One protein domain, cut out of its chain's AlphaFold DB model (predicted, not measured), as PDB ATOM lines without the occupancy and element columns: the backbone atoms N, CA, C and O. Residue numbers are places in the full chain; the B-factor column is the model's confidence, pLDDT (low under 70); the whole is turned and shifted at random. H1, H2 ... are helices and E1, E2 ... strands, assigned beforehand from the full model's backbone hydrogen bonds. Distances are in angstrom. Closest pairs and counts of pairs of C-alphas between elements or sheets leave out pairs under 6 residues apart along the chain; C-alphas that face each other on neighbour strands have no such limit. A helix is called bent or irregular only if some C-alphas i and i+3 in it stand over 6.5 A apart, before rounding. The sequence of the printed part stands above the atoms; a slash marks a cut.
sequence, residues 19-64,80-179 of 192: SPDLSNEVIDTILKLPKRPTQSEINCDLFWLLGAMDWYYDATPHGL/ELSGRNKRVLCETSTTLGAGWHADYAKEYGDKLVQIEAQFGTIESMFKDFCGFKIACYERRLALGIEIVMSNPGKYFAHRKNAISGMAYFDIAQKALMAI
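Overview. This is residues 19 to 64 and 80 to 179 of the 192 residues of an uncharacterized protein of Candidatus Formimonas warabiya (UniProt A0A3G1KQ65). A narrow, twisted sheet of three strands lies in the middle of the model, with the long helix H5 running along it on one face and H2 running along it on the other. H4 also covers E1 on H5's face, H1 packs on H2, and H8 packs on E3 near one end of H5; the short H6 and H7 follow beyond the last residue of E3, and H3 lies close to H2. The 146 printed residues include eight named helices and three named strands, in the order H1, H2, H3, H4, E1, E2, H5, E3, H6, H7, H8, and the class is mixed, helices and strands. The sheet is mixed, in the order E1, E2, E3. The whole is compact, with a radius of gyration of the C-alphas of 15.1 A and spans of 43 by 38 by 29 A.

Along the chain. H1 holds residues 22 to 32 and is 15.5 A long; its C-alpha 22 is at (12.438, -0.934, -44.482). H2 follows at residues 39 to 52, 19.8 A. After the cut come two helices of four residues, H3 at 80 to 83 and H4 at 87 to 90. E1 holds residues 104 to 108, 13.6 A, and E2 residues 111 to 118, 22.4 A. H5, the longest helix, spans residues 122 to 137, 22.7 A, with C-alpha 122 at (-6.990, 12.989, -33.100). E3, residues 141 to 149, is 23.6 A long. H6 holds residues 152 to 155 and H7 residues 157 to 163; H7 is irregular, with C-alphas 158 and 161 9.0 A apart. H8, residues 169 to 179, is 15.3 A long and ends with C-alpha 179 at (4.371, 20.605, -31.441).

Arrangement. E1 and E2 form a hairpin, antiparallel at 158 degrees, with N 106 and O 113 within hydrogen-bond range at 2.9 A. E2 and E3 are parallel at 18 degrees, with N 145 and O 114 at 2.8 A. Residues 56 to 57 pair antiparallel with residues 104 to 105 of E1. E2, H5 and E3 make a strand-helix-strand unit, two parallel neighbour strands with a helix between, and its crossover is right-handed. The arrangement is three layers, helices on both faces of a sheet: H5 and H8 on one face, H2 on the other. H5 is over E2 and E3 at a height over the sheet of 9.6 A and runs along the strands, at 4 degrees to E3 on the local plane. H4 is over E1 on the same face as H5; the closest C-alphas, of Cys 90 and Ala 105, are 5.2 A apart. H2 is over E2 at a height of 10.0 A. H1 only grazes the sheet with residues 22 to 30. It touches H2, through residues 46 to 50 of H2 alone, at a steep tilt of 47 degrees, opposite ways; the closest C-alphas, of Thr 29 and Leu 49, are 5.9 A apart. H2 and H3 are close but not clearly touching, with the C-alphas of Gly 51 and Leu 81 closest at 6.5 A. H8 is on the sheet, and the C-alphas of Val 148 and Phe 169, the closest of E3 and H8, are 5.9 A apart. H5 and H8 only just touch, only at their ends, with 3 pairs of C-alphas within 8 A, the closest being Met 125 and Ala 172 at 7.5 A. H6 and H7 are not on the sheet; they only just touch, with 3 such pairs, the closest being Gly 153 and Lys 160 at 6.3 A. In H1, H2, H5 and H8 every O i to N i+4 pair is within hydrogen-bond range; H7 has 0 of 3, and 2 of 4 O i to N i+3 pairs, while H3, H4 and H6 are too short for an i+4 pair.

Size, cuts and confidence. The C-alphas of Asp 110 and His 158, the two farthest apart, are 44.1 A apart. Residues 65 to 79 are not printed, and C-alphas 64 and 80 are 13.8 A apart across this cut. The link from H4 to E1, 13 residues, is long. The mean pLDDT of the printed part is 95.6, and no printed residue is under 70.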
ATOM      1  N   SER A  19      17.628   0.412 -42.704       98.06
ATOM      2  CA  SER A  19      17.662  -0.780 -43.543       98.06
ATOM      3  C   SER A  19      17.268  -0.399 -44.973       98.06
ATOM      4  O   SER A  19      16.327   0.386 -45.137       98.06
ATOM      5  N   PRO A  20      17.927  -0.954 -46.007       96.88
ATOM      6  CA  PRO A  20      17.517  -0.739 -47.393       96.88
ATOM      7  C   PRO A  20      16.119  -1.303 -47.695       96.88
ATOM      8  O   PRO A  20      15.441  -0.804 -48.591       96.88
ATOM      9  N   ASP A  21      15.659  -2.288 -46.919       97.00
ATOM     10  CA  ASP A  21      14.379  -2.964 -47.147       97.00
ATOM     11  C   ASP A  21      13.208  -2.298 -46.412       97.00
ATOM     12  O   ASP A  21      12.060  -2.448 -46.827       97.00
ATOM     13  N   LEU A  22      13.471  -1.508 -45.362       98.25
ATOM     14  CA  LEU A  22      12.438  -0.934 -44.482       98.25
ATOM     15  C   LEU A  22      11.380  -0.132 -45.253       98.25
ATOM     16  O   LEU A  22      10.182  -0.301 -45.033       98.25
ATOM     17  N   SER A  23      11.809   0.733 -46.176       97.62
ATOM     18  CA  SER A  23      10.855   1.523 -46.960       97.62
ATOM     19  C   SER A  23       9.993   0.636 -47.859       97.62
ATOM     20  O   SER A  23       8.808   0.918 -48.015       97.62
ATOM     21  N   ASN A  24      10.573  -0.414 -48.447       96.94
ATOM     22  CA  ASN A  24       9.847  -1.320 -49.332       96.94
ATOM     23  C   ASN A  24       8.850  -2.166 -48.537       96.94
ATOM     24  O   ASN A  24       7.698  -2.242 -48.935       96.94
ATOM     25  N   GLU A  25       9.234  -2.703 -47.375       97.81
ATOM     26  CA  GLU A  25       8.333  -3.473 -46.505       97.81
ATOM     27  C   GLU A  25       7.068  -2.679 -46.133       97.81
ATOM     28  O   GLU A  25       5.938  -3.158 -46.287       97.81
ATOM     29  N   VAL A  26       7.246  -1.433 -45.680       98.38
ATOM     30  CA  VAL A  26       6.130  -0.577 -45.257       98.38
ATOM     31  C   VAL A  26       5.275  -0.167 -46.457       98.38
ATOM     32  O   VAL A  26       4.054  -0.309 -46.414       98.38
ATOM     33  N   ILE A  27       5.885   0.300 -47.551       98.31
ATOM     34  CA  ILE A  27       5.127   0.732 -48.731       98.31
ATOM     35  C   ILE A  27       4.424  -0.444 -49.412       98.31
ATOM     36  O   ILE A  27       3.245  -0.316 -49.735       98.31
ATOM     37  N   ASP A  28       5.073  -1.597 -49.571       97.38
ATOM     38  CA  ASP A  28       4.451  -2.790 -50.153       97.38
ATOM     39  C   ASP A  28       3.264  -3.263 -49.316       97.38
ATOM     40  O   ASP A  28       2.249  -3.685 -49.875       97.38
ATOM     41  N   THR A  29       3.347  -3.139 -47.987       98.06
ATOM     42  CA  THR A  29       2.208  -3.388 -47.096       98.06
ATOM     43  C   THR A  29       1.038  -2.465 -47.433       98.06
ATOM     44  O   THR A  29      -0.070  -2.944 -47.678       98.06
ATOM     45  N   ILE A  30       1.271  -1.153 -47.546       98.00
ATOM     46  CA  ILE A  30       0.216  -0.195 -47.911       98.00
ATOM     47  C   ILE A  30      -0.346  -0.461 -49.314       98.00
ATOM     48  O   ILE A  30      -1.560  -0.382 -49.540       98.00
ATOM     49  N   LEU A  31       0.512  -0.792 -50.276       97.25
ATOM     50  CA  LEU A  31       0.098  -1.077 -51.647       97.25
ATOM     51  C   LEU A  31      -0.790  -2.328 -51.716       97.25
ATOM     52  O   LEU A  31      -1.784  -2.303 -52.446       97.25
ATOM     53  N   LYS A  32      -0.499  -3.354 -50.907       96.94
ATOM     54  CA  LYS A  32      -1.280  -4.597 -50.803       96.94
ATOM     55  C   LYS A  32      -2.596  -4.453 -50.043       96.94
ATOM     56  O   LYS A  32      -3.459  -5.309 -50.212       96.94
ATOM     57  N   LEU A  33      -2.784  -3.396 -49.245       97.00
ATOM     58  CA  LEU A  33      -4.040  -3.201 -48.523       97.00
ATOM     59  C   LEU A  33      -5.234  -3.107 -49.494       97.00
ATOM     60  O   LEU A  33      -5.236  -2.228 -50.375       97.00
ATOM     61  N   PRO A  34      -6.261  -3.958 -49.320       96.12
ATOM     62  CA  PRO A  34      -7.509  -3.868 -50.061       96.12
ATOM     63  C   PRO A  34      -8.401  -2.763 -49.490       96.12
ATOM     64  O   PRO A  34      -8.294  -2.366 -48.329       96.12
ATOM     65  N   LYS A  35      -9.335  -2.259 -50.300       95.31
ATOM     66  CA  LYS A  35     -10.362  -1.337 -49.806       95.31
ATOM     67  C   LYS A  35     -11.251  -2.062 -48.789       95.31
ATOM     68  O   LYS A  35     -11.856  -3.079 -49.112       95.31
ATOM     69  N   ARG A  36     -11.395  -1.484 -47.593       95.56
ATOM     70  CA  ARG A  36     -12.260  -2.008 -46.524       95.56
ATOM     71  C   ARG A  36     -13.347  -1.030 -46.078       95.56
ATOM     72  O   ARG A  36     -13.102   0.182 -46.058       95.56
ATOM     73  N   PRO A  37     -14.536  -1.528 -45.688       94.12
ATOM     74  CA  PRO A  37     -15.629  -0.690 -45.208       94.12
ATOM     75  C   PRO A  37     -15.438  -0.190 -43.768       94.12
ATOM     76  O   PRO A  37     -16.077   0.805 -43.396       94.12
ATOM     77  N   THR A  38     -14.584  -0.827 -42.959       94.19
ATOM     78  CA  THR A  38     -14.312  -0.414 -41.575       94.19
ATOM     79  C   THR A  38     -12.825  -0.309 -41.238       94.19
ATOM     80  O   THR A  38     -11.986  -0.930 -41.880       94.19
ATOM     81  N   GLN A  39     -12.499   0.486 -40.210       93.94
ATOM     82  CA  GLN A  39     -11.125   0.606 -39.703       93.94
ATOM     83  C   GLN A  39     -10.636  -0.715 -39.097       93.94
ATOM     84  O   GLN A  39      -9.478  -1.073 -39.262       93.94
ATOM     85  N   SER A  40     -11.526  -1.455 -38.426       94.62
ATOM     86  CA  SER A  40     -11.209  -2.750 -37.821       94.62
ATOM     87  C   SER A  40     -10.730  -3.762 -38.859       94.62
ATOM     88  O   SER A  40      -9.761  -4.465 -38.608       94.62
ATOM     89  N   GLU A  41     -11.346  -3.789 -40.041       96.19
ATOM     90  CA  GLU A  41     -10.893  -4.650 -41.138       96.19
ATOM     91  C   GLU A  41      -9.523  -4.226 -41.685       96.19
ATOM     92  O   GLU A  41      -8.691  -5.090 -41.931       96.19
ATOM     93  N   ILE A  42      -9.249  -2.918 -41.805       96.69
ATOM     94  CA  ILE A  42      -7.909  -2.432 -42.193       96.69
ATOM     95  C   ILE A  42      -6.867  -2.872 -41.156       96.69
ATOM     96  O   ILE A  42      -5.796  -3.342 -41.528       96.69
ATOM     97  N   ASN A  43      -7.187  -2.774 -39.863       97.56
ATOM     98  CA  ASN A  43      -6.301  -3.230 -38.790       97.56
ATOM     99  C   ASN A  43      -6.054  -4.742 -38.845       97.56
ATOM    100  O   ASN A  43      -4.927  -5.175 -38.619       97.56
ATOM    101  N   CYS A  44      -7.067  -5.546 -39.181       97.62
ATOM    102  CA  CYS A  44      -6.887  -6.978 -39.420       97.62
ATOM    103  C   CYS A  44      -5.954  -7.248 -40.611       97.62
ATOM    104  O   CYS A  44      -5.067  -8.090 -40.499       97.62
ATOM    105  N   ASP A  45      -6.118  -6.536 -41.729       97.69
ATOM    106  CA  ASP A  45      -5.252  -6.718 -42.901       97.69
ATOM    107  C   ASP A  45      -3.802  -6.294 -42.608       97.69
ATOM    108  O   ASP A  45      -2.865  -7.009 -42.968       97.69
ATOM    109  N   LEU A  46      -3.605  -5.168 -41.909       98.19
ATOM    110  CA  LEU A  46      -2.284  -4.711 -41.461       98.19
ATOM    111  C   LEU A  46      -1.606  -5.736 -40.555       98.19
ATOM    112  O   LEU A  46      -0.425  -6.014 -40.747       98.19
ATOM    113  N   PHE A  47      -2.349  -6.331 -39.620       98.38
ATOM    114  CA  PHE A  47      -1.825  -7.368 -38.735       98.38
ATOM    115  C   PHE A  47      -1.240  -8.545 -39.521       98.38
ATOM    116  O   PHE A  47      -0.135  -8.999 -39.222       98.38
ATOM    117  N   TRP A  48      -1.942  -9.015 -40.557       98.25
ATOM    118  CA  TRP A  48      -1.443 -10.096 -41.404       98.25
ATOM    119  C   TRP A  48      -0.252  -9.660 -42.257       98.25
ATOM    120  O   TRP A  48       0.761 -10.357 -42.274       98.25
ATOM    121  N   LEU A  49      -0.351  -8.518 -42.945       98.25
ATOM    122  CA  LEU A  49       0.678  -8.039 -43.876       98.25
ATOM    123  C   LEU A  49       1.994  -7.702 -43.169       98.25
ATOM    124  O   LEU A  49       3.047  -8.183 -43.588       98.25
ATOM    125  N   LEU A  50       1.936  -6.932 -42.079       98.38
ATOM    126  CA  LEU A  50       3.110  -6.599 -41.268       98.38
ATOM    127  C   LEU A  50       3.635  -7.841 -40.551       98.38
ATOM    128  O   LEU A  50       4.838  -8.105 -40.568       98.38
ATOM    129  N   GLY A  51       2.733  -8.653 -39.991       97.50
ATOM    130  CA  GLY A  51       3.085  -9.913 -39.354       97.50
ATOM    131  C   GLY A  51       3.867 -10.821 -40.300       97.50
ATOM    132  O   GLY A  51       4.909 -11.336 -39.911       97.50
ATOM    133  N   ALA A  52       3.433 -10.978 -41.554       97.12
ATOM    134  CA  ALA A  52       4.125 -11.765 -42.577       97.12
ATOM    135  C   ALA A  52       5.555 -11.278 -42.874       97.12
ATOM    136  O   ALA A  52       6.377 -12.080 -43.313       97.12
ATOM    137  N   MET A  53       5.862 -10.014 -42.580       96.62
ATOM    138  CA  MET A  53       7.185  -9.398 -42.716       96.62
ATOM    139  C   MET A  53       7.954  -9.317 -41.384       96.62
ATOM    140  O   MET A  53       8.839  -8.475 -41.238       96.62
ATOM    141  N   ASP A  54       7.628 -10.164 -40.403       96.56
ATOM    142  CA  ASP A  54       8.298 -10.231 -39.093       96.56
ATOM    143  C   ASP A  54       8.177  -8.956 -38.237       96.56
ATOM    144  O   ASP A  54       9.017  -8.699 -37.371       96.56
ATOM    145  N   TRP A  55       7.127  -8.156 -38.438       98.50
ATOM    146  CA  TRP A  55       6.768  -7.122 -37.469       98.50
ATOM    147  C   TRP A  55       6.073  -7.752 -36.262       98.50
ATOM    148  O   TRP A  55       5.122  -8.528 -36.392       98.50
ATOM    149  N   TYR A  56       6.557  -7.405 -35.075       98.56
ATOM    150  CA  TYR A  56       5.930  -7.753 -33.806       98.56
ATOM    151  C   TYR A  56       4.788  -6.783 -33.516       98.56
ATOM    152  O   TYR A  56       4.773  -5.684 -34.065       98.56
ATOM    153  N   TYR A  57       3.846  -7.178 -32.664       98.56
ATOM    154  CA  TYR A  57       2.630  -6.407 -32.402       98.56
ATOM    155  C   TYR A  57       2.293  -6.330 -30.912       98.56
ATOM    156  O   TYR A  57       2.611  -7.246 -30.139       98.56
ATOM    157  N   ASP A  58       1.602  -5.261 -30.516       98.06
ATOM    158  CA  ASP A  58       1.127  -5.080 -29.143       98.06
ATOM    159  C   ASP A  58      -0.090  -5.956 -28.823       98.06
ATOM    160  O   ASP A  58      -0.096  -6.718 -27.849       98.06
ATOM    161  N   ALA A  59      -1.116  -5.857 -29.667       96.12
ATOM    162  CA  ALA A  59      -2.403  -6.499 -29.462       96.12
ATOM    163  C   ALA A  59      -2.947  -7.104 -30.759       96.12
ATOM    164  O   ALA A  59      -2.712  -6.616 -31.861       96.12
ATOM    165  N   THR A  60      -3.715  -8.185 -30.625       96.06
ATOM    166  CA  THR A  60      -4.455  -8.755 -31.753       96.06
ATOM    167  C   THR A  60      -5.691  -7.896 -32.053       96.06
ATOM    168  O   THR A  60      -6.470  -7.641 -31.128       96.06
ATOM    169  N   PRO A  61      -5.941  -7.509 -33.318       94.38
ATOM    170  CA  PRO A  61      -7.159  -6.799 -33.697       94.38
ATOM    171  C   PRO A  61      -8.437  -7.572 -33.353       94.38
ATOM    172  O   PRO A  61      -8.490  -8.806 -33.392       94.38
ATOM    173  N   HIS A  62      -9.508  -6.837 -33.055       89.81
ATOM    174  CA  HIS A  62     -10.822  -7.436 -32.844       89.81
ATOM    175  C   HIS A  62     -11.394  -7.985 -34.158       89.81
ATOM    176  O   HIS A  62     -11.354  -7.308 -35.182       89.81
ATOM    177  N   GLY A  63     -11.970  -9.189 -34.117       88.25
ATOM    178  CA  GLY A  63     -12.543  -9.846 -35.299       88.25
ATOM    179  C   GLY A  63     -11.530 -10.603 -36.164       88.25
ATOM    180  O   GLY A  63     -11.895 -11.070 -37.238       88.25
ATOM    181  N   LEU A  64     -10.281 -10.752 -35.705       93.31
ATOM    182  CA  LEU A  64      -9.274 -11.545 -36.403       93.31
ATOM    183  C   LEU A  64      -9.641 -13.039 -36.413       93.31
ATOM    184  O   LEU A  64      -9.912 -13.631 -35.365       93.31
ATOM    185  N   GLU A  80       0.991 -19.207 -35.475       96.38
ATOM    186  CA  GLU A  80       2.365 -18.978 -35.941       96.38
ATOM    187  C   GLU A  80       2.831 -17.546 -35.662       96.38
ATOM    188  O   GLU A  80       3.920 -17.352 -35.122       96.38
ATOM    189  N   LEU A  81       1.991 -16.538 -35.940       96.69
ATOM    190  CA  LEU A  81       2.311 -15.142 -35.622       96.69
ATOM    191  C   LEU A  81       2.489 -14.913 -34.118       96.69
ATOM    192  O   LEU A  81       3.414 -14.219 -33.700       96.69
ATOM    193  N   SER A  82       1.625 -15.512 -33.300       95.69
ATOM    194  CA  SER A  82       1.701 -15.408 -31.839       95.69
ATOM    195  C   SER A  82       2.960 -16.075 -31.288       95.69
ATOM    196  O   SER A  82       3.607 -15.514 -30.408       95.69
ATOM    197  N   GLY A  83       3.348 -17.230 -31.838       96.25
ATOM    198  CA  GLY A  83       4.527 -17.985 -31.407       96.25
ATOM    199  C   GLY A  83       5.855 -17.250 -31.609       96.25
ATOM    200  O   GLY A  83       6.811 -17.524 -30.886       96.25
ATOM    201  N   ARG A  84       5.911 -16.292 -32.545       95.94
ATOM    202  CA  ARG A  84       7.093 -15.448 -32.788       95.94
ATOM    203  C   ARG A  84       6.990 -14.031 -32.221       95.94
ATOM    204  O   ARG A  84       7.940 -13.270 -32.372       95.94
ATOM    205  N   ASN A  85       5.874 -13.646 -31.595       98.06
ATOM    206  CA  ASN A  85       5.654 -12.254 -31.207       98.06
ATOM    207  C   ASN A  85       6.602 -11.796 -30.077       98.06
ATOM    208  O   ASN A  85       6.654 -12.409 -29.011       98.06
ATOM    209  N   LYS A  86       7.295 -10.668 -30.271       97.56
ATOM    210  CA  LYS A  86       8.138 -10.007 -29.261       97.56
ATOM    211  C   LYS A  86       7.518  -8.679 -28.833       97.56
ATOM    212  O   LYS A  86       8.062  -7.608 -29.089       97.56
ATOM    213  N   ARG A  87       6.387  -8.764 -28.128       96.94
ATOM    214  CA  ARG A  87       5.599  -7.607 -27.660       96.94
ATOM    215  C   ARG A  87       6.418  -6.542 -26.912       96.94
ATOM    216  O   ARG A  87       6.111  -5.365 -27.019       96.94
ATOM    217  N   VAL A  88       7.486  -6.922 -26.205       96.31
ATOM    218  CA  VAL A  88       8.373  -5.981 -25.483       96.31
ATOM    219  C   VAL A  88       8.992  -4.902 -26.389       96.31
ATOM    220  O   VAL A  88       9.282  -3.795 -25.944       96.31
ATOM    221  N   LEU A  89       9.162  -5.181 -27.686       97.38
ATOM    222  CA  LEU A  89       9.671  -4.192 -28.643       97.38
ATOM    223  C   LEU A  89       8.656  -3.079 -28.935       97.38
ATOM    224  O   LEU A  89       9.039  -1.981 -29.338       97.38
ATOM    225  N   CYS A  90       7.376  -3.337 -28.674       98.06
ATOM    226  CA  CYS A  90       6.306  -2.364 -28.829       98.06
ATOM    227  C   CYS A  90       6.276  -1.346 -27.682       98.06
ATOM    228  O   CYS A  90       5.716  -0.275 -27.857       98.06
ATOM    229  N   GLU A  91       6.901  -1.609 -26.529       97.06
ATOM    230  CA  GLU A  91       6.906  -0.669 -25.399       97.06
ATOM    231  C   GLU A  91       7.474   0.700 -25.809       97.06
ATOM    232  O   GLU A  91       8.591   0.812 -26.326       97.06
ATOM    233  N   THR A  92       6.733   1.779 -25.560       94.75
ATOM    234  CA  THR A  92       7.213   3.140 -25.859       94.75
ATOM    235  C   THR A  92       8.042   3.720 -24.715       94.75
ATOM    236  O   THR A  92       8.636   4.784 -24.860       94.75
ATOM    237  N   SER A  93       8.083   3.042 -23.565       94.75
ATOM    238  CA  SER A  93       8.913   3.401 -22.418       94.75
ATOM    239  C   SER A  93       9.228   2.179 -21.575       94.75
ATOM    240  O   SER A  93       8.317   1.427 -21.229       94.75
ATOM    241  N   THR A  94      10.486   2.039 -21.167       91.94
ATOM    242  CA  THR A  94      10.901   1.036 -20.173       91.94
ATOM    243  C   THR A  94      11.162   1.644 -18.796       91.94
ATOM    244  O   THR A  94      11.409   0.915 -17.836       91.94
ATOM    245  N   THR A  95      11.099   2.976 -18.673       91.44
ATOM    246  CA  THR A  95      11.484   3.687 -17.442       91.44
ATOM    247  C   THR A  95      10.335   4.418 -16.753       91.44
ATOM    248  O   THR A  95      10.342   4.536 -15.529       91.44
ATOM    249  N   LEU A  96       9.322   4.881 -17.494       88.81
ATOM    250  CA  LEU A  96       8.235   5.698 -16.940       88.81
ATOM    251  C   LEU A  96       7.098   4.875 -16.324       88.81
ATOM    252  O   LEU A  96       6.239   5.437 -15.650       88.81
ATOM    253  N   GLY A  97       7.038   3.567 -16.591       83.06
ATOM    254  CA  GLY A  97       5.944   2.704 -16.128       83.06
ATOM    255  C   GLY A  97       4.572   3.039 -16.736       83.06
ATOM    256  O   GLY A  97       3.556   2.568 -16.236       83.06
ATOM    257  N   ALA A  98       4.525   3.840 -17.809       76.31
ATOM    258  CA  ALA A  98       3.284   4.328 -18.418       76.31
ATOM    259  C   ALA A  98       2.475   3.242 -19.162       76.31
ATOM    260  O   ALA A  98       1.329   3.485 -19.532       76.31
ATOM    261  N   GLY A  99       3.046   2.050 -19.385       84.69
ATOM    262  CA  GLY A  99       2.369   0.919 -20.035       84.69
ATOM    263  C   GLY A  99       1.927   1.193 -21.479       84.69
ATOM    264  O   GLY A  99       1.033   0.518 -21.986       84.69
ATOM    265  N   TRP A 100       2.506   2.199 -22.134       93.06
ATOM    266  CA  TRP A 100       2.198   2.548 -23.518       93.06
ATOM    267  C   TRP A 100       3.011   1.688 -24.478       93.06
ATOM    268  O   TRP A 100       4.184   1.399 -24.234       93.06
ATOM    269  N   HIS A 101       2.351   1.262 -25.546       96.75
ATOM    270  CA  HIS A 101       2.904   0.390 -26.565       96.75
ATOM    271  C   HIS A 101       2.490   0.940 -27.924       96.75
ATOM    272  O   HIS A 101       1.355   1.401 -28.047       96.75
ATOM    273  N   ALA A 102       3.406   0.888 -28.885       98.12
ATOM    274  CA  ALA A 102       3.101   1.093 -30.287       98.12
ATOM    275  C   ALA A 102       2.420  -0.145 -30.868       98.12
ATOM    276  O   ALA A 102       2.712  -1.259 -30.430       98.12
ATOM    277  N   ASP A 103       1.560   0.028 -31.866       98.50
ATOM    278  CA  ASP A 103       0.837  -1.091 -32.473       98.50
ATOM    279  C   ASP A 103       1.779  -2.182 -33.001       98.50
ATOM    280  O   ASP A 103       1.527  -3.371 -32.782       98.50
ATOM    281  N   TYR A 104       2.877  -1.781 -33.655       98.81
ATOM    282  CA  TYR A 104       3.884  -2.699 -34.181       98.81
ATOM    283  C   TYR A 104       5.314  -2.226 -33.939       98.81
ATOM    284  O   TYR A 104       5.602  -1.032 -33.847       98.81
ATOM    285  N   ALA A 105       6.248  -3.175 -33.914       98.75
ATOM    286  CA  ALA A 105       7.670  -2.886 -33.810       98.75
ATOM    287  C   ALA A 105       8.537  -3.918 -34.535       98.75
ATOM    288  O   ALA A 105       8.197  -5.101 -34.605       98.75
ATOM    289  N   LYS A 106       9.698  -3.479 -35.021       98.62
ATOM    290  CA  LYS A 106      10.726  -4.345 -35.606       98.62
ATOM    291  C   LYS A 106      12.114  -3.759 -35.361       98.62
ATOM    292  O   LYS A 106      12.304  -2.545 -35.385       98.62
ATOM    293  N   GLU A 107      13.083  -4.632 -35.111       98.00
ATOM    294  CA  GLU A 107      14.493  -4.257 -34.987       98.00
ATOM    295  C   GLU A 107      15.223  -4.518 -36.305       98.00
ATOM    296  O   GLU A 107      15.133  -5.607 -36.874       98.00
ATOM    297  N   TYR A 108      15.987  -3.527 -36.761       97.69
ATOM    298  CA  TYR A 108      16.920  -3.646 -37.879       97.69
ATOM    299  C   TYR A 108      18.340  -3.460 -37.337       97.69
ATOM    300  O   TYR A 108      18.823  -2.338 -37.180       97.69
ATOM    301  N   GLY A 109      18.998  -4.566 -36.984       94.94
ATOM    302  CA  GLY A 109      20.248  -4.518 -36.224       94.94
ATOM    303  C   GLY A 109      19.998  -4.001 -34.805       94.94
ATOM    304  O   GLY A 109      19.235  -4.605 -34.061       94.94
ATOM    305  N   ASP A 110      20.622  -2.882 -34.441       94.06
ATOM    306  CA  ASP A 110      20.456  -2.191 -33.155       94.06
ATOM    307  C   ASP A 110      19.416  -1.053 -33.200       94.06
ATOM    308  O   ASP A 110      19.267  -0.297 -32.239       94.06
ATOM    309  N   LYS A 111      18.698  -0.907 -34.320       97.88
ATOM    310  CA  LYS A 111      17.758   0.193 -34.557       97.88
ATOM    311  C   LYS A 111      16.320  -0.289 -34.435       97.88
ATOM    312  O   LYS A 111      15.836  -1.030 -35.292       97.88
ATOM    313  N   LEU A 112      15.621   0.180 -33.405       98.50
ATOM    314  CA  LEU A 112      14.192  -0.070 -33.229       98.50
ATOM    315  C   LEU A 112      13.363   0.870 -34.110       98.50
ATOM    316  O   LEU A 112      13.538   2.094 -34.071       98.50
ATOM    317  N   VAL A 113      12.420   0.295 -34.845       98.81
ATOM    318  CA  VAL A 113      11.379   1.017 -35.577       98.81
ATOM    319  C   VAL A 113      10.024   0.626 -35.002       98.81
ATOM    320  O   VAL A 113       9.774  -0.555 -34.762       98.81
ATOM    321  N   GLN A 114       9.164   1.614 -34.776       98.81
ATOM    322  CA  GLN A 114       7.799   1.415 -34.281       98.81
ATOM    323  C   GLN A 114       6.795   1.989 -35.282       98.81
ATOM    324  O   GLN A 114       7.052   3.042 -35.865       98.81
ATOM    325  N   ILE A 115       5.676   1.295 -35.486       98.88
ATOM    326  CA  ILE A 115       4.553   1.731 -36.324       98.88
ATOM    327  C   ILE A 115       3.318   1.893 -35.440       98.88
ATOM    328  O   ILE A 115       3.015   1.004 -34.649       98.88
ATOM    329  N   GLU A 116       2.583   2.977 -35.663       98.75
ATOM    330  CA  GLU A 116       1.238   3.217 -35.138       98.75
ATOM    331  C   GLU A 116       0.255   3.289 -36.314       98.75
ATOM    332  O   GLU A 116       0.461   4.038 -37.277       98.75
ATOM    333  N   ALA A 117      -0.797   2.471 -36.274       98.19
ATOM    334  CA  ALA A 117      -1.853   2.426 -37.281       98.19
ATOM    335  C   ALA A 117      -3.085   3.187 -36.771       98.19
ATOM    336  O   ALA A 117      -4.102   2.623 -36.352       98.19
ATOM    337  N   GLN A 118      -3.003   4.513 -36.828       97.38
ATOM    338  CA  GLN A 118      -3.975   5.394 -36.207       97.38
ATOM    339  C   GLN A 118      -5.162   5.720 -37.125       97.38
ATOM    340  O   GLN A 118      -5.207   6.720 -37.849       97.38
ATOM    341  N   PHE A 119      -6.197   4.884 -37.041       96.00
ATOM    342  CA  PHE A 119      -7.501   5.131 -37.675       96.00
ATOM    343  C   PHE A 119      -8.594   5.543 -36.678       96.00
ATOM    344  O   PHE A 119      -9.786   5.502 -37.002       96.00
ATOM    345  N   GLY A 120      -8.202   5.904 -35.457       94.69
ATOM    346  CA  GLY A 120      -9.043   6.422 -34.386       94.69
ATOM    347  C   GLY A 120      -9.072   7.949 -34.360       94.69
ATOM    348  O   GLY A 120      -9.084   8.607 -35.401       94.69
ATOM    349  N   THR A 121      -9.158   8.527 -33.163       96.25
ATOM    350  CA  THR A 121      -9.347   9.971 -32.988       96.25
ATOM    351  C   THR A 121      -8.032  10.748 -33.008       96.25
ATOM    352  O   THR A 121      -6.944  10.190 -32.857       96.25
ATOM    353  N   ILE A 122      -8.134  12.068 -33.175       95.88
ATOM    354  CA  ILE A 122      -6.990  12.989 -33.100       95.88
ATOM    355  C   ILE A 122      -6.294  12.912 -31.727       95.88
ATOM    356  O   ILE A 122      -5.074  13.028 -31.648       95.88
ATOM    357  N   GLU A 123      -7.037  12.700 -30.640       95.62
ATOM    358  CA  GLU A 123      -6.476  12.562 -29.292       95.62
ATOM    359  C   GLU A 123      -5.573  11.334 -29.166       95.62
ATOM    360  O   GLU A 123      -4.502  11.429 -28.564       95.62
ATOM    361  N   SER A 124      -5.970  10.205 -29.759       95.81
ATOM    362  CA  SER A 124      -5.141   8.998 -29.774       95.81
ATOM    363  C   SER A 124      -3.851   9.219 -30.566       95.81
ATOM    364  O   SER A 124      -2.783   8.924 -30.050       95.81
ATOM    365  N   MET A 125      -3.912   9.888 -31.721       97.31
ATOM    366  CA  MET A 125      -2.715  10.270 -32.491       97.31
ATOM    367  C   MET A 125      -1.716  11.107 -31.666       97.31
ATOM    368  O   MET A 125      -0.502  10.949 -31.773       97.31
ATOM    369  N   PHE A 126      -2.194  12.009 -30.801       96.50
ATOM    370  CA  PHE A 126      -1.290  12.757 -29.919       96.50
ATOM    371  C   PHE A 126      -0.603  11.863 -28.879       96.50
ATOM    372  O   PHE A 126       0.541  12.140 -28.504       96.50
ATOM    373  N   LYS A 127      -1.271  10.803 -28.410       95.88
ATOM    374  CA  LYS A 127      -0.665   9.808 -27.517       95.88
ATOM    375  C   LYS A 127       0.461   9.063 -28.237       95.88
ATOM    376  O   LYS A 127       1.535   8.936 -27.655       95.88
ATOM    377  N   ASP A 128       0.250   8.678 -29.490       97.50
ATOM    378  CA  ASP A 128       1.233   7.983 -30.333       97.50
ATOM    379  C   ASP A 128       2.497   8.841 -30.509       97.50
ATOM    380  O   ASP A 128       3.621   8.423 -30.221       97.50
ATOM    381  N   PHE A 129       2.311  10.127 -30.817       97.56
ATOM    382  CA  PHE A 129       3.395  11.112 -30.882       97.56
ATOM    383  C   PHE A 129       4.163  11.265 -29.563       97.56
ATOM    384  O   PHE A 129       5.396  11.373 -29.566       97.56
ATOM    385  N   CYS A 130       3.463  11.262 -28.427       96.12
ATOM    386  CA  CYS A 130       4.114  11.242 -27.122       96.12
ATOM    387  C   CYS A 130       4.894   9.935 -26.913       96.12
ATOM    388  O   CYS A 130       6.024   9.982 -26.425       96.12
ATOM    389  N   GLY A 131       4.339   8.796 -27.335       97.00
ATOM    390  CA  GLY A 131       4.992   7.489 -27.326       97.00
ATOM    391  C   GLY A 131       6.320   7.506 -28.082       97.00
ATOM    392  O   GLY A 131       7.366   7.225 -27.491       97.00
ATOM    393  N   PHE A 132       6.315   7.962 -29.338       97.75
ATOM    394  CA  PHE A 132       7.543   8.114 -30.125       97.75
ATOM    395  C   PHE A 132       8.549   9.047 -29.455       97.75
ATOM    396  O   PHE A 132       9.753   8.774 -29.439       97.75
ATOM    397  N   LYS A 133       8.076  10.157 -28.877       96.62
ATOM    398  CA  LYS A 133       8.962  11.112 -28.211       96.62
ATOM    399  C   LYS A 133       9.630  10.509 -26.977       96.62
ATOM    400  O   LYS A 133      10.821  10.757 -26.771       96.62
ATOM    401  N   ILE A 134       8.899   9.728 -26.186       96.19
ATOM    402  CA  ILE A 134       9.431   9.044 -25.003       96.19
ATOM    403  C   ILE A 134      10.449   7.979 -25.422       96.19
ATOM    404  O   ILE A 134      11.583   8.014 -24.946       96.19
ATOM    405  N   ALA A 135      10.108   7.110 -26.375       96.75
ATOM    406  CA  ALA A 135      11.015   6.063 -26.845       96.75
ATOM    407  C   ALA A 135      12.306   6.646 -27.456       96.75
ATOM    408  O   ALA A 135      13.401   6.109 -27.270       96.75
ATOM    409  N   CYS A 136      12.204   7.785 -28.149       96.62
ATOM    410  CA  CYS A 136      13.355   8.523 -28.664       96.62
ATOM    411  C   CYS A 136      14.177   9.185 -27.543       96.62
ATOM    412  O   CYS A 136      15.407   9.135 -27.574       96.62
ATOM    413  N   TYR A 137      13.528   9.770 -26.528       95.44
ATOM    414  CA  TYR A 137      14.206  10.327 -25.350       95.44
ATOM    415  C   TYR A 137      15.015   9.259 -24.598       95.44
ATOM    416  O   TYR A 137      16.154   9.510 -24.205       95.44
ATOM    417  N   GLU A 138      14.473   8.045 -24.491       95.62
ATOM    418  CA  GLU A 138      15.150   6.871 -23.928       95.62
ATOM    419  C   GLU A 138      16.209   6.260 -24.869       95.62
ATOM    420  O   GLU A 138      16.809   5.238 -24.542       95.62
ATOM    421  N   ARG A 139      16.472   6.882 -26.031       96.06
ATOM    422  CA  ARG A 139      17.430   6.433 -27.063       96.06
ATOM    423  C   ARG A 139      17.154   5.035 -27.619       96.06
ATOM    424  O   ARG A 139      18.058   4.401 -28.152       96.06
ATOM    425  N   ARG A 140      15.913   4.564 -27.504       96.25
ATOM    426  CA  ARG A 140      15.477   3.274 -28.047       96.25
ATOM    427  C   ARG A 140      15.053   3.408 -29.501       96.25
ATOM    428  O   ARG A 140      15.410   2.574 -30.317       96.25
ATOM    429  N   LEU A 141      14.291   4.454 -29.818       98.00
ATOM    430  CA  LEU A 141      13.649   4.606 -31.121       98.00
ATOM    431  C   LEU A 141      14.580   5.238 -32.159       98.00
ATOM    432  O   LEU A 141      15.024   6.376 -31.984       98.00
ATOM    433  N   ALA A 142      14.799   4.534 -33.271       98.44
ATOM    434  CA  ALA A 142      15.420   5.094 -34.466       98.44
ATOM    435  C   ALA A 142      14.386   5.804 -35.356       98.44
ATOM    436  O   ALA A 142      14.649   6.891 -35.860       98.44
ATOM    437  N   LEU A 143      13.198   5.221 -35.536       98.81
ATOM    438  CA  LEU A 143      12.142   5.799 -36.368       98.81
ATOM    439  C   LEU A 143      10.756   5.429 -35.837       98.81
ATOM    440  O   LEU A 143      10.464   4.250 -35.655       98.81
ATOM    441  N   GLY A 144       9.903   6.433 -35.638       98.75
ATOM    442  CA  GLY A 144       8.457   6.236 -35.524       98.75
ATOM    443  C   GLY A 144       7.799   6.330 -36.899       98.75
ATOM    444  O   GLY A 144       8.202   7.153 -37.724       98.75
ATOM    445  N   ILE A 145       6.800   5.503 -37.166       98.88
ATOM    446  CA  ILE A 145       6.013   5.539 -38.397       98.88
ATOM    447  C   ILE A 145       4.547   5.680 -38.008       98.88
ATOM    448  O   ILE A 145       4.003   4.833 -37.311       98.88
ATOM    449  N   GLU A 146       3.912   6.744 -38.476       98.81
ATOM    450  CA  GLU A 146       2.505   7.033 -38.206       98.81
ATOM    451  C   GLU A 146       1.702   6.773 -39.483       98.81
ATOM    452  O   GLU A 146       1.912   7.455 -40.490       98.81
ATOM    453  N   ILE A 147       0.787   5.804 -39.464       98.81
ATOM    454  CA  ILE A 147      -0.088   5.483 -40.596       98.81
ATOM    455  C   ILE A 147      -1.499   5.976 -40.278       98.81
ATOM    456  O   ILE A 147      -2.165   5.459 -39.390       98.81
ATOM    457  N   VAL A 148      -1.987   6.940 -41.055       98.50
ATOM    458  CA  VAL A 148      -3.318   7.546 -40.892       98.50
ATOM    459  C   VAL A 148      -4.102   7.523 -42.199       98.50
ATOM    460  O   VAL A 148      -3.564   7.297 -43.284       98.50
ATOM    461  N   MET A 149      -5.395   7.834 -42.134       97.50
ATOM    462  CA  MET A 149      -6.180   8.102 -43.341       97.50
ATOM    463  C   MET A 149      -5.766   9.435 -43.977       97.50
ATOM    464  O   MET A 149      -5.678  10.461 -43.306       97.50
ATOM    465  N   SER A 150      -5.609   9.485 -45.299       97.38
ATOM    466  CA  SER A 150      -5.388  10.756 -46.011       97.38
ATOM    467  C   SER A 150      -6.615  11.659 -45.998       97.38
ATOM    468  O   SER A 150      -6.507  12.862 -45.760       97.38
ATOM    469  N   ASN A 151      -7.781  11.076 -46.280       95.19
ATOM    470  CA  ASN A 151      -9.071  11.754 -46.275       95.19
ATOM    471  C   ASN A 151     -10.159  10.758 -45.837       95.19
ATOM    472  O   ASN A 151     -10.761  10.088 -46.686       95.19
ATOM    473  N   PRO A 152     -10.423  10.638 -44.525       94.31
ATOM    474  CA  PRO A 152     -11.402   9.683 -44.021       94.31
ATOM    475  C   PRO A 152     -12.820   9.990 -44.514       94.31
ATOM    476  O   PRO A 152     -13.581   9.065 -44.780       94.31
ATOM    477  N   GLY A 153     -13.160  11.268 -44.729       92.56
ATOM    478  CA  GLY A 153     -14.463  11.695 -45.250       92.56
ATOM    479  C   GLY A 153     -14.772  11.160 -46.647       92.56
ATOM    480  O   GLY A 153     -15.910  10.779 -46.929       92.56
ATOM    481  N   LYS A 154     -13.753  11.100 -47.510       93.25
ATOM    482  CA  LYS A 154     -13.851  10.478 -48.834       93.25
ATOM    483  C   LYS A 154     -13.806   8.954 -48.732       93.25
ATOM    484  O   LYS A 154     -14.613   8.282 -49.363       93.25
ATOM    485  N   TYR A 155     -12.884   8.416 -47.936       94.38
ATOM    486  CA  TYR A 155     -12.658   6.976 -47.869       94.38
ATOM    487  C   TYR A 155     -13.841   6.216 -47.244       94.38
ATOM    488  O   TYR A 155     -14.226   5.168 -47.755       94.38
ATOM    489  N   PHE A 156     -14.432   6.754 -46.176       94.19
ATOM    490  CA  PHE A 156     -15.553   6.177 -45.430       94.19
ATOM    491  C   PHE A 156     -16.855   6.969 -45.658       94.19
ATOM    492  O   PHE A 156     -17.626   7.226 -44.728       94.19
ATOM    493  N   ALA A 157     -17.108   7.383 -46.905       91.38
ATOM    494  CA  ALA A 157     -18.239   8.244 -47.263       91.38
ATOM    495  C   ALA A 157     -19.620   7.661 -46.894       91.38
ATOM    496  O   ALA A 157     -20.567   8.421 -46.687       91.38
ATOM    497  N   HIS A 158     -19.732   6.335 -46.767       89.81
ATOM    498  CA  HIS A 158     -20.938   5.611 -46.344       89.81
ATOM    499  C   HIS A 158     -21.235   5.711 -44.841       89.81
ATOM    500  O   HIS A 158     -22.315   5.327 -44.408       89.81
ATOM    501  N   ARG A 159     -20.300   6.221 -44.031       89.56
ATOM    502  CA  ARG A 159     -20.382   6.204 -42.559       89.56
ATOM    503  C   ARG A 159     -19.801   7.469 -41.922       89.56
ATOM    504  O   ARG A 159     -19.105   7.409 -40.911       89.56
ATOM    505  N   LYS A 160     -20.134   8.630 -42.498       80.31
ATOM    506  CA  LYS A 160     -19.629   9.965 -42.106       80.31
ATOM    507  C   LYS A 160     -19.760  10.281 -40.610       80.31
ATOM    508  O   LYS A 160     -18.858  10.877 -40.035       80.31
ATOM    509  N   ASN A 161     -20.843   9.849 -39.965       81.25
ATOM    510  CA  ASN A 161     -21.052  10.103 -38.535       81.25
ATOM    511  C   ASN A 161     -20.063   9.326 -37.651       81.25
ATOM    512  O   ASN A 161     -19.653   9.822 -36.610       81.25
ATOM    513  N   ALA A 162     -19.646   8.132 -38.084       78.19
ATOM    514  CA  ALA A 162     -18.743   7.255 -37.336       78.19
ATOM    515  C   ALA A 162     -17.256   7.630 -37.484       78.19
ATOM    516  O   ALA A 162     -16.403   6.952 -36.921       78.19
ATOM    517  N   ILE A 163     -16.940   8.653 -38.281       85.69
ATOM    518  CA  ILE A 163     -15.569   9.116 -38.552       85.69
ATOM    519  C   ILE A 163     -15.347  10.574 -38.124       85.69
ATOM    520  O   ILE A 163     -14.315  11.167 -38.437       85.69
ATOM    521  N   SER A 164     -16.331  11.174 -37.444       85.06
ATOM    522  CA  SER A 164     -16.197  12.518 -36.882       85.06
ATOM    523  C   SER A 164     -15.077  12.525 -35.839       85.06
ATOM    524  O   SER A 164     -15.069  11.683 -34.946       85.06
ATOM    525  N   GLY A 165     -14.124  13.451 -35.967       89.88
ATOM    526  CA  GLY A 165     -12.959  13.536 -35.076       89.88
ATOM    527  C   GLY A 165     -11.830  12.541 -35.380       89.88
ATOM    528  O   GLY A 165     -10.870  12.479 -34.617       89.88
ATOM    529  N   MET A 166     -11.917  11.783 -36.480       95.00
ATOM    530  CA  MET A 166     -10.846  10.871 -36.889       95.00
ATOM    531  C   MET A 166      -9.558  11.628 -37.230       95.00
ATOM    532  O   MET A 166      -9.605  12.662 -37.905       95.00
ATOM    533  N   ALA A 167      -8.414  11.089 -36.812       96.75
ATOM    534  CA  ALA A 167      -7.107  11.569 -37.239       96.75
ATOM    535  C   ALA A 167      -6.925  11.395 -38.755       96.75
ATOM    536  O   ALA A 167      -7.383  10.429 -39.368       96.75
ATOM    537  N   TYR A 168      -6.264  12.355 -39.391       97.56
ATOM    538  CA  TYR A 168      -5.976  12.290 -40.817       97.56
ATOM    539  C   TYR A 168      -4.669  12.996 -41.152       97.56
ATOM    540  O   TYR A 168      -4.144  13.789 -40.372       97.56
ATOM    541  N   PHE A 169      -4.137  12.717 -42.333       98.25
ATOM    542  CA  PHE A 169      -2.787  13.137 -42.700       98.25
ATOM    543  C   PHE A 169      -2.524  14.635 -42.510       98.25
ATOM    544  O   PHE A 169      -1.511  15.009 -41.927       98.25
ATOM    545  N   ASP A 170      -3.429  15.510 -42.957       97.88
ATOM    546  CA  ASP A 170      -3.163  16.951 -42.891       97.88
ATOM    547  C   ASP A 170      -3.222  17.480 -41.448       97.88
ATOM    548  O   ASP A 170      -2.510  18.434 -41.127       97.88
ATOM    549  N   ILE A 171      -4.046  16.888 -40.567       97.19
ATOM    550  CA  ILE A 171      -4.054  17.265 -39.144       97.19
ATOM    551  C   ILE A 171      -2.812  16.722 -38.433       97.19
ATOM    552  O   ILE A 171      -2.191  17.474 -37.687       97.19
ATOM    553  N   ALA A 172      -2.387  15.493 -38.739       98.00
ATOM    554  CA  ALA A 172      -1.155  14.893 -38.225       98.00
ATOM    555  C   ALA A 172       0.080  15.717 -38.622       98.00
ATOM    556  O   ALA A 172       0.887  16.096 -37.775       98.00
ATOM    557  N   GLN A 173       0.179  16.095 -39.899       97.88
ATOM    558  CA  GLN A 173       1.241  16.960 -40.408       97.88
ATOM    559  C   GLN A 173       1.269  18.308 -39.680       97.88
ATOM    560  O   GLN A 173       2.326  18.740 -39.223       97.88
ATOM    561  N   LYS A 174       0.122  18.989 -39.564       97.56
ATOM    562  CA  LYS A 174       0.041  20.284 -38.870       97.56
ATOM    563  C   LYS A 174       0.403  20.155 -37.391       97.56
ATOM    564  O   LYS A 174       1.113  21.013 -36.877       97.56
ATOM    565  N   ALA A 175      -0.044  19.086 -36.735       96.38
ATOM    566  CA  ALA A 175       0.282  18.779 -35.350       96.38
ATOM    567  C   ALA A 175       1.791  18.585 -35.143       96.38
ATOM    568  O   ALA A 175       2.360  19.237 -34.270       96.38
ATOM    569  N   LEU A 176       2.456  17.773 -35.973       95.81
ATOM    570  CA  LEU A 176       3.910  17.572 -35.904       95.81
ATOM    571  C   LEU A 176       4.675  18.896 -36.039       95.81
ATOM    572  O   LEU A 176       5.588  19.177 -35.260       95.81
ATOM    573  N   MET A 177       4.268  19.738 -36.992       94.81
ATOM    574  CA  MET A 177       4.892  21.047 -37.209       94.81
ATOM    575  C   MET A 177       4.651  22.013 -36.044       94.81
ATOM    576  O   MET A 177       5.546  22.781 -35.703       94.81
ATOM    577  N   ALA A 178       3.469  21.975 -35.425       96.19
ATOM    578  CA  ALA A 178       3.115  22.858 -34.317       96.19
ATOM    579  C   ALA A 178       3.751  22.438 -32.982       96.19
ATOM    580  O   ALA A 178       4.169  23.299 -32.214       96.19
ATOM    581  N   ILE A 179       3.823  21.132 -32.700       93.56
ATOM    582  CA  ILE A 179       4.371  20.605 -31.441       93.56
ATOM    583  C   ILE A 179       5.902  20.705 -31.420       93.56
ATOM    584  O   ILE A 179       6.479  20.962 -30.365       93.56
TER     585      ILE A 179